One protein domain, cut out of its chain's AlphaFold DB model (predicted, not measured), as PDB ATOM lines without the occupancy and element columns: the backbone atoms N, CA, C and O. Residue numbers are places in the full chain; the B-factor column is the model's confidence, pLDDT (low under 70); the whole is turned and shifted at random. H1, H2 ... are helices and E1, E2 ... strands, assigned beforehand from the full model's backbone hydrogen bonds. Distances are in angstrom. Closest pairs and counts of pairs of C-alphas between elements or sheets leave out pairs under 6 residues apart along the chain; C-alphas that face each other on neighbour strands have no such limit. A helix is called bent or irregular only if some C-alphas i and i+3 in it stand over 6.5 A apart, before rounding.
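This is residues 580 to 628 of the 634 residues of the protein "Integrase catalytic domain-containing protein" of Ricinus communis (UniProt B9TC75). One long helix, H1, makes the shaft of a rod; a narrow loop sticks out past one end of it with residues 582 to 587, and beyond its other end residues 606 to 612, which also stick out, make a turn from which the backbone folds back to a short helix, H2, that packs crosswise on residues 594 to 601 of H1. The printed part has 49 residues, with one named strand and two named helices in the order E1, H1, H2 along the chain, and no two named strands pair. The class is mostly helix: helices hold 23 and strands 3 of the 26 residues in named elements. The whole is loose, with a radius of gyration of the C-alphas of 13.5 A and spans of 47 by 16 by 15 A.

Residues 580 to 581, too short a stretch to bear a name, pair antiparallel with residues 587 to 588 of the strand E1, which holds residues 587 to 589. E1 pairs with no named strand. A tight link of one residue, Asn 590, joins E1 to the helix H1, residues 591 to 606, and these two meet only through their link. A long link of 13 residues, 607 to 619, joins H1 to the helix H2, residues 620 to 626. H1 and H2 touch, H1 with residues 594 to 601 alone; their closest C-alphas are those of Gly 598 and Arg 620, 5.4 A apart. Their lines are about perpendicular, at 82 degrees, and their centres are 10.6 A apart. E1 and H2 are apart. In H1 and H2 every O i to N i+4 pair is within hydrogen-bond range.

E1 begins at C-alpha 587, at (69.933, 114.373, 97.573), and measures 6.8 A from first to last C-alpha. H1 runs from C-alpha 591, at (66.906, 102.820, 100.742), to C-alpha 606, at (74.135, 87.287, 115.277), a length of 22.5 A. H2 measures 9.6 A from Arg 620 to Ala 626 and ends at C-alpha 626, at (79.010, 107.545, 111.568). Neither helix is bent.

The C-alphas of Lys 584 and Glu 611 are the two farthest apart, at 47.2 A. Without residues 582 to 587 and 606 to 612, which stand free, the body has 36 residues and spans 34 by 16 by 14 A. The printed part has no cut. The long stretch 607 to 619 has no named element, and its C-alphas lie 7 to 22 A from the mean of the C-alphas. The mean pLDDT of the printed part is 83.1, and residues 584 and 586 of the model are under 70.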
ATOM      1  N   VAL A 580      71.738 109.565  97.808       83.62
ATOM      2  CA  VAL A 580      72.188 109.589  96.409       83.62
ATOM      3  C   VAL A 580      71.520 110.748  95.678       83.62
ATOM      4  O   VAL A 580      70.404 111.125  96.011       83.62
ATOM      5  N   MET A 581      72.205 111.334  94.700       78.00
ATOM      6  CA  MET A 581      71.635 112.424  93.905       78.00
ATOM      7  C   MET A 581      70.635 111.851  92.898       78.00
ATOM      8  O   MET A 581      70.946 110.861  92.234       78.00
ATOM      9  N   ASN A 582      69.450 112.449  92.787       79.88
ATOM     10  CA  ASN A 582      68.516 112.145  91.704       79.88
ATOM     11  C   ASN A 582      68.948 112.836  90.394       79.88
ATOM     12  O   ASN A 582      69.890 113.629  90.372       79.88
ATOM     13  N   GLU A 583      68.237 112.566  89.297       71.62
ATOM     14  CA  GLU A 583      68.496 113.169  87.974       71.62
ATOM     15  C   GLU A 583      68.419 114.708  87.971       71.62
ATOM     16  O   GLU A 583      68.976 115.356  87.092       71.62
ATOM     17  N   LYS A 584      67.769 115.303  88.978       64.81
ATOM     18  CA  LYS A 584      67.645 116.755  89.174       64.81
ATOM     19  C   LYS A 584      68.745 117.343  90.071       64.81
ATOM     20  O   LYS A 584      68.735 118.541  90.330       64.81
ATOM     21  N   GLY A 585      69.689 116.523  90.540       70.88
ATOM     22  CA  GLY A 585      70.784 116.949  91.415       70.88
ATOM     23  C   GLY A 585      70.390 117.139  92.883       70.88
ATOM     24  O   GLY A 585      71.133 117.767  93.634       70.88
ATOM     25  N   GLU A 586      69.249 116.608  93.320       69.12
ATOM     26  CA  GLU A 586      68.783 116.694  94.707       69.12
ATOM     27  C   GLU A 586      69.162 115.422  95.488       69.12
ATOM     28  O   GLU A 586      69.053 114.313  94.952       69.12
ATOM     29  N   PRO A 587      69.578 115.531  96.762       78.44
ATOM     30  CA  PRO A 587      69.933 114.373  97.573       78.44
ATOM     31  C   PRO A 587      68.679 113.614  98.037       78.44
ATOM     32  O   PRO A 587      67.966 114.051  98.939       78.44
ATOM     33  N   VAL A 588      68.450 112.434  97.467       85.75
ATOM     34  CA  VAL A 588      67.369 111.503  97.821       85.75
ATOM     35  C   VAL A 588      67.913 110.357  98.675       85.75
ATOM     36  O   VAL A 588      69.074 109.963  98.565       85.75
ATOM     37  N   ARG A 589      67.085 109.815  99.568       86.56
ATOM     38  CA  ARG A 589      67.442 108.690 100.444       86.56
ATOM     39  C   ARG A 589      67.726 107.424  99.628       86.56
ATOM     40  O   ARG A 589      66.933 107.046  98.772       86.56
ATOM     41  N   ASN A 590      68.840 106.751  99.914       87.81
ATOM     42  CA  ASN A 590      69.208 105.499  99.254       87.81
ATOM     43  C   ASN A 590      68.766 104.297 100.098       87.81
ATOM     44  O   ASN A 590      69.541 103.745 100.879       87.81
ATOM     45  N   GLU A 591      67.504 103.901  99.946       88.06
ATOM     46  CA  GLU A 591      66.906 102.820 100.742       88.06
ATOM     47  C   GLU A 591      67.639 101.487 100.575       88.06
ATOM     48  O   GLU A 591      67.821 100.755 101.546       88.06
ATOM     49  N   LYS A 592      68.136 101.203  99.367       88.75
ATOM     50  CA  LYS A 592      68.854  99.964  99.074       88.75
ATOM     51  C   LYS A 592      70.162  99.857  99.856       88.75
ATOM     52  O   LYS A 592      70.400  98.838 100.495       88.75
ATOM     53  N   ASP A 593      70.996 100.899  99.833       87.38
ATOM     54  CA  ASP A 593      72.265 100.878 100.571       87.38
ATOM     55  C   ASP A 593      72.032 100.849 102.087       87.38
ATOM     56  O   ASP A 593      72.769 100.163 102.794       87.38
ATOM     57  N   ILE A 594      71.013 101.557 102.585       87.38
ATOM     58  CA  ILE A 594      70.638 101.538 104.006       87.38
ATOM     59  C   ILE A 594      70.240 100.121 104.438       87.38
ATOM     60  O   ILE A 594      70.667  99.653 105.498       87.38
ATOM     61  N   GLU A 595      69.454  99.426 103.619       90.94
ATOM     62  CA  GLU A 595      68.988  98.077 103.926       90.94
ATOM     63  C   GLU A 595      70.107  97.037 103.812       90.94
ATOM     64  O   GLU A 595      70.320  96.250 104.735       90.94
ATOM     65  N   ASP A 596      70.903  97.086 102.743       88.62
ATOM     66  CA  ASP A 596      72.047  96.192 102.551       88.62
ATOM     67  C   ASP A 596      73.104  96.365 103.659       88.62
ATOM     68  O   ASP A 596      73.708  95.385 104.113       88.62
ATOM     69  N   PHE A 597      73.323  97.604 104.120       89.56
ATOM     70  CA  PHE A 597      74.188  97.904 105.262       89.56
ATOM     71  C   PHE A 597      73.594  97.365 106.571       89.56
ATOM     72  O   PHE A 597      74.289  96.712 107.353       89.56
ATOM     73  N   GLY A 598      72.286  97.545 106.777       89.31
ATOM     74  CA  GLY A 598      71.555  96.961 107.900       89.31
ATOM     75  C   GLY A 598      71.659  95.435 107.951       89.31
ATOM     76  O   GLY A 598      71.948  94.867 109.006       89.31
ATOM     77  N   ALA A 599      71.503  94.753 106.818       89.62
ATOM     78  CA  ALA A 599      71.618  93.300 106.730       89.62
ATOM     79  C   ALA A 599      73.020  92.800 107.128       89.62
ATOM     80  O   ALA A 599      73.161  91.747 107.755       89.62
ATOM     81  N   ALA A 600      74.071  93.554 106.799       88.88
ATOM     82  CA  ALA A 600      75.431  93.251 107.238       88.88
ATOM     83  C   ALA A 600      75.616  93.466 108.753       88.88
ATOM     84  O   ALA A 600      76.194  92.601 109.415       88.88
ATOM     85  N   ILE A 601      75.046  94.536 109.323       89.06
ATOM     86  CA  ILE A 601      75.014  94.748 110.780       89.06
ATOM     87  C   ILE A 601      74.311  93.584 111.482       89.06
ATOM     88  O   ILE A 601      74.836  93.056 112.461       89.06
ATOM     89  N   GLN A 602      73.167  93.121 110.973       89.50
ATOM     90  CA  GLN A 602      72.461  91.980 111.562       89.50
ATOM     91  C   GLN A 602      73.315  90.707 111.568       89.50
ATOM     92  O   GLN A 602      73.286  89.945 112.535       89.50
ATOM     93  N   LYS A 603      74.099  90.460 110.509       88.94
ATOM     94  CA  LYS A 603      75.029  89.319 110.461       88.94
ATOM     95  C   LYS A 603      76.100  89.417 111.550       88.94
ATOM     96  O   LYS A 603      76.379  88.409 112.196       88.94
ATOM     97  N   LEU A 604      76.649  90.611 111.788       87.69
ATOM     98  CA  LEU A 604      77.593  90.854 112.885       87.69
ATOM     99  C   LEU A 604      76.922  90.692 114.256       87.69
ATOM    100  O   LEU A 604      77.479  90.036 115.133       87.69
ATOM    101  N   GLN A 605      75.696  91.193 114.425       87.44
ATOM    102  CA  GLN A 605      74.914  91.044 115.658       87.44
ATOM    103  C   GLN A 605      74.647  89.583 116.024       87.44
ATOM    104  O   GLN A 605      74.768  89.203 117.186       87.44
ATOM    105  N   ARG A 606      74.338  88.729 115.041       87.38
ATOM    106  CA  ARG A 606      74.135  87.287 115.277       87.38
ATOM    107  C   ARG A 606      75.385  86.589 115.812       87.38
ATOM    108  O   ARG A 606      75.270  85.549 116.452       87.38
ATOM    109  N   ARG A 607      76.565  87.152 115.554       86.94
ATOM    110  CA  ARG A 607      77.857  86.666 116.046       86.94
ATOM    111  C   ARG A 607      78.408  87.540 117.173       86.94
ATOM    112  O   ARG A 607      79.600  87.509 117.439       86.94
ATOM    113  N   TRP A 608      77.568  88.325 117.843       87.88
ATOM    114  CA  TRP A 608      78.018  89.168 118.942       87.88
ATOM    115  C   TRP A 608      78.499  88.308 120.130       87.88
ATOM    116  O   TRP A 608      77.766  87.409 120.553       87.88
ATOM    117  N   PRO A 609      79.697  88.563 120.698       86.19
ATOM    118  CA  PRO A 609      80.307  87.708 121.726       86.19
ATOM    119  C   PRO A 609      79.753  87.926 123.148       86.19
ATOM    120  O   PRO A 609      80.305  87.399 124.117       86.19
ATOM    121  N   CYS A 610      78.680  88.709 123.292       84.56
ATOM    122  CA  CYS A 610      78.018  88.990 124.567       84.56
ATOM    123  C   CYS A 610      76.539  88.583 124.525       84.56
ATOM    124  O   CYS A 610      75.904  88.617 123.467       84.56
ATOM    125  N   GLU A 611      75.988  88.233 125.687       80.94
ATOM    126  CA  GLU A 611      74.579  87.844 125.836       80.94
ATOM    127  C   GLU A 611      73.641  88.996 125.462       80.94
ATOM    128  O   GLU A 611      72.715  88.815 124.670       80.94
ATOM    129  N   SER A 612      73.942  90.200 125.954       82.25
ATOM    130  CA  SER A 612      73.224  91.427 125.624       82.25
ATOM    131  C   SER A 612      73.935  92.221 124.527       82.25
ATOM    132  O   SER A 612      75.139  92.485 124.620       82.25
ATOM    133  N   HIS A 613      73.175  92.693 123.540       80.44
ATOM    134  CA  HIS A 613      73.630  93.689 122.577       80.44
ATOM    135  C   HIS A 613      72.514  94.697 122.263       80.44
ATOM    136  O   HIS A 613      71.342  94.317 122.209       80.44
ATOM    137  N   PRO A 614      72.846  95.972 121.998       78.50
ATOM    138  CA  PRO A 614      71.890  96.932 121.457       78.50
ATOM    139  C   PRO A 614      71.285  96.466 120.125       78.50
ATOM    140  O   PRO A 614      71.871  95.655 119.395       78.50
ATOM    141  N   ASN A 615      70.119  97.010 119.769       84.00
ATOM    142  CA  ASN A 615      69.535  96.813 118.444       84.00
ATOM    143  C   ASN A 615      70.232  97.718 117.409       84.00
ATOM    144  O   ASN A 615      69.704  98.746 116.991       84.00
ATOM    145  N   PHE A 616      71.442  97.336 116.999       84.00
ATOM    146  CA  PHE A 616      72.236  98.063 116.008       84.00
ATOM    147  C   PHE A 616      71.553  98.166 114.639       84.00
ATOM    148  O   PHE A 616      71.767  99.146 113.937       84.00
ATOM    149  N   TYR A 617      70.683  97.221 114.269       85.00
ATOM    150  CA  TYR A 617      69.892  97.341 113.044       85.00
ATOM    151  C   TYR A 617      68.885  98.502 113.093       85.00
ATOM    152  O   TYR A 617      68.684  99.192 112.091       85.00
ATOM    153  N   ALA A 618      68.284  98.777 114.255       82.88
ATOM    154  CA  ALA A 618      67.456  99.973 114.429       82.88
ATOM    155  C   ALA A 618      68.290 101.260 114.293       82.88
ATOM    156  O   ALA A 618      67.829 102.232 113.707       82.88
ATOM    157  N   ALA A 619      69.547 101.231 114.745       83.81
ATOM    158  CA  ALA A 619      70.500 102.332 114.608       83.81
ATOM    159  C   ALA A 619      71.269 102.340 113.268       83.81
ATOM    160  O   ALA A 619      72.240 103.085 113.136       83.81
ATOM    161  N   ARG A 620      70.875 101.531 112.270       88.31
ATOM    162  CA  ARG A 620      71.675 101.304 111.049       88.31
ATOM    163  C   ARG A 620      71.988 102.568 110.259       88.31
ATOM    164  O   ARG A 620      73.074 102.653 109.714       88.31
ATOM    165  N   GLU A 621      71.082 103.542 110.215       81.75
ATOM    166  CA  GLU A 621      71.319 104.810 109.507       81.75
ATOM    167  C   GLU A 621      72.339 105.684 110.228       81.75
ATOM    168  O   GLU A 621      73.269 106.186 109.609       81.75
ATOM    169  N   ILE A 622      72.224 105.785 111.554       81.75
ATOM    170  CA  ILE A 622      73.189 106.517 112.380       81.75
ATOM    171  C   ILE A 622      74.566 105.862 112.260       81.75
ATOM    172  O   ILE A 622      75.570 106.552 112.116       81.75
ATOM    173  N   LEU A 623      74.617 104.528 112.283       80.88
ATOM    174  CA  LEU A 623      75.853 103.775 112.081       80.88
ATOM    175  C   LEU A 623      76.395 103.952 110.662       80.88
ATOM    176  O   LEU A 623      77.603 104.075 110.494       80.88
ATOM    177  N   LEU A 624      75.531 103.995 109.649       82.06
ATOM    178  CA  LEU A 624      75.925 104.220 108.262       82.06
ATOM    179  C   LEU A 624      76.583 105.593 108.104       82.06
ATOM    180  O   LEU A 624      77.661 105.687 107.524       82.06
ATOM    181  N   ASP A 625      75.987 106.636 108.676       76.69
ATOM    182  CA  ASP A 625      76.541 107.988 108.630       76.69
ATOM    183  C   ASP A 625      77.820 108.108 109.477       76.69
ATOM    184  O   ASP A 625      78.809 108.683 109.020       76.69
ATOM    185  N   ALA A 626      77.850 107.509 110.672       76.00
ATOM    186  CA  ALA A 626      79.010 107.545 111.568       76.00
ATOM    187  C   ALA A 626      80.226 106.790 111.010       76.00
ATOM    188  O   ALA A 626      81.359 107.215 111.210       76.00
ATOM    189  N   THR A 627      79.996 105.689 110.292       73.44
ATOM    190  CA  THR A 627      81.054 104.874 109.670       73.44
ATOM    191  C   THR A 627      81.400 105.324 108.250       73.44
ATOM    192  O   THR A 627      82.222 104.697 107.580       73.44
ATOM    193  N   LEU A 628      80.752 106.386 107.753       71.00
ATOM    194  CA  LEU A 628      80.830 106.831 106.357       71.00
ATOM    195  C   LEU A 628      80.471 105.718 105.354       71.00
ATOM    196  O   LEU A 628      80.945 105.724 104.218       71.00
TER     197      LEU A 628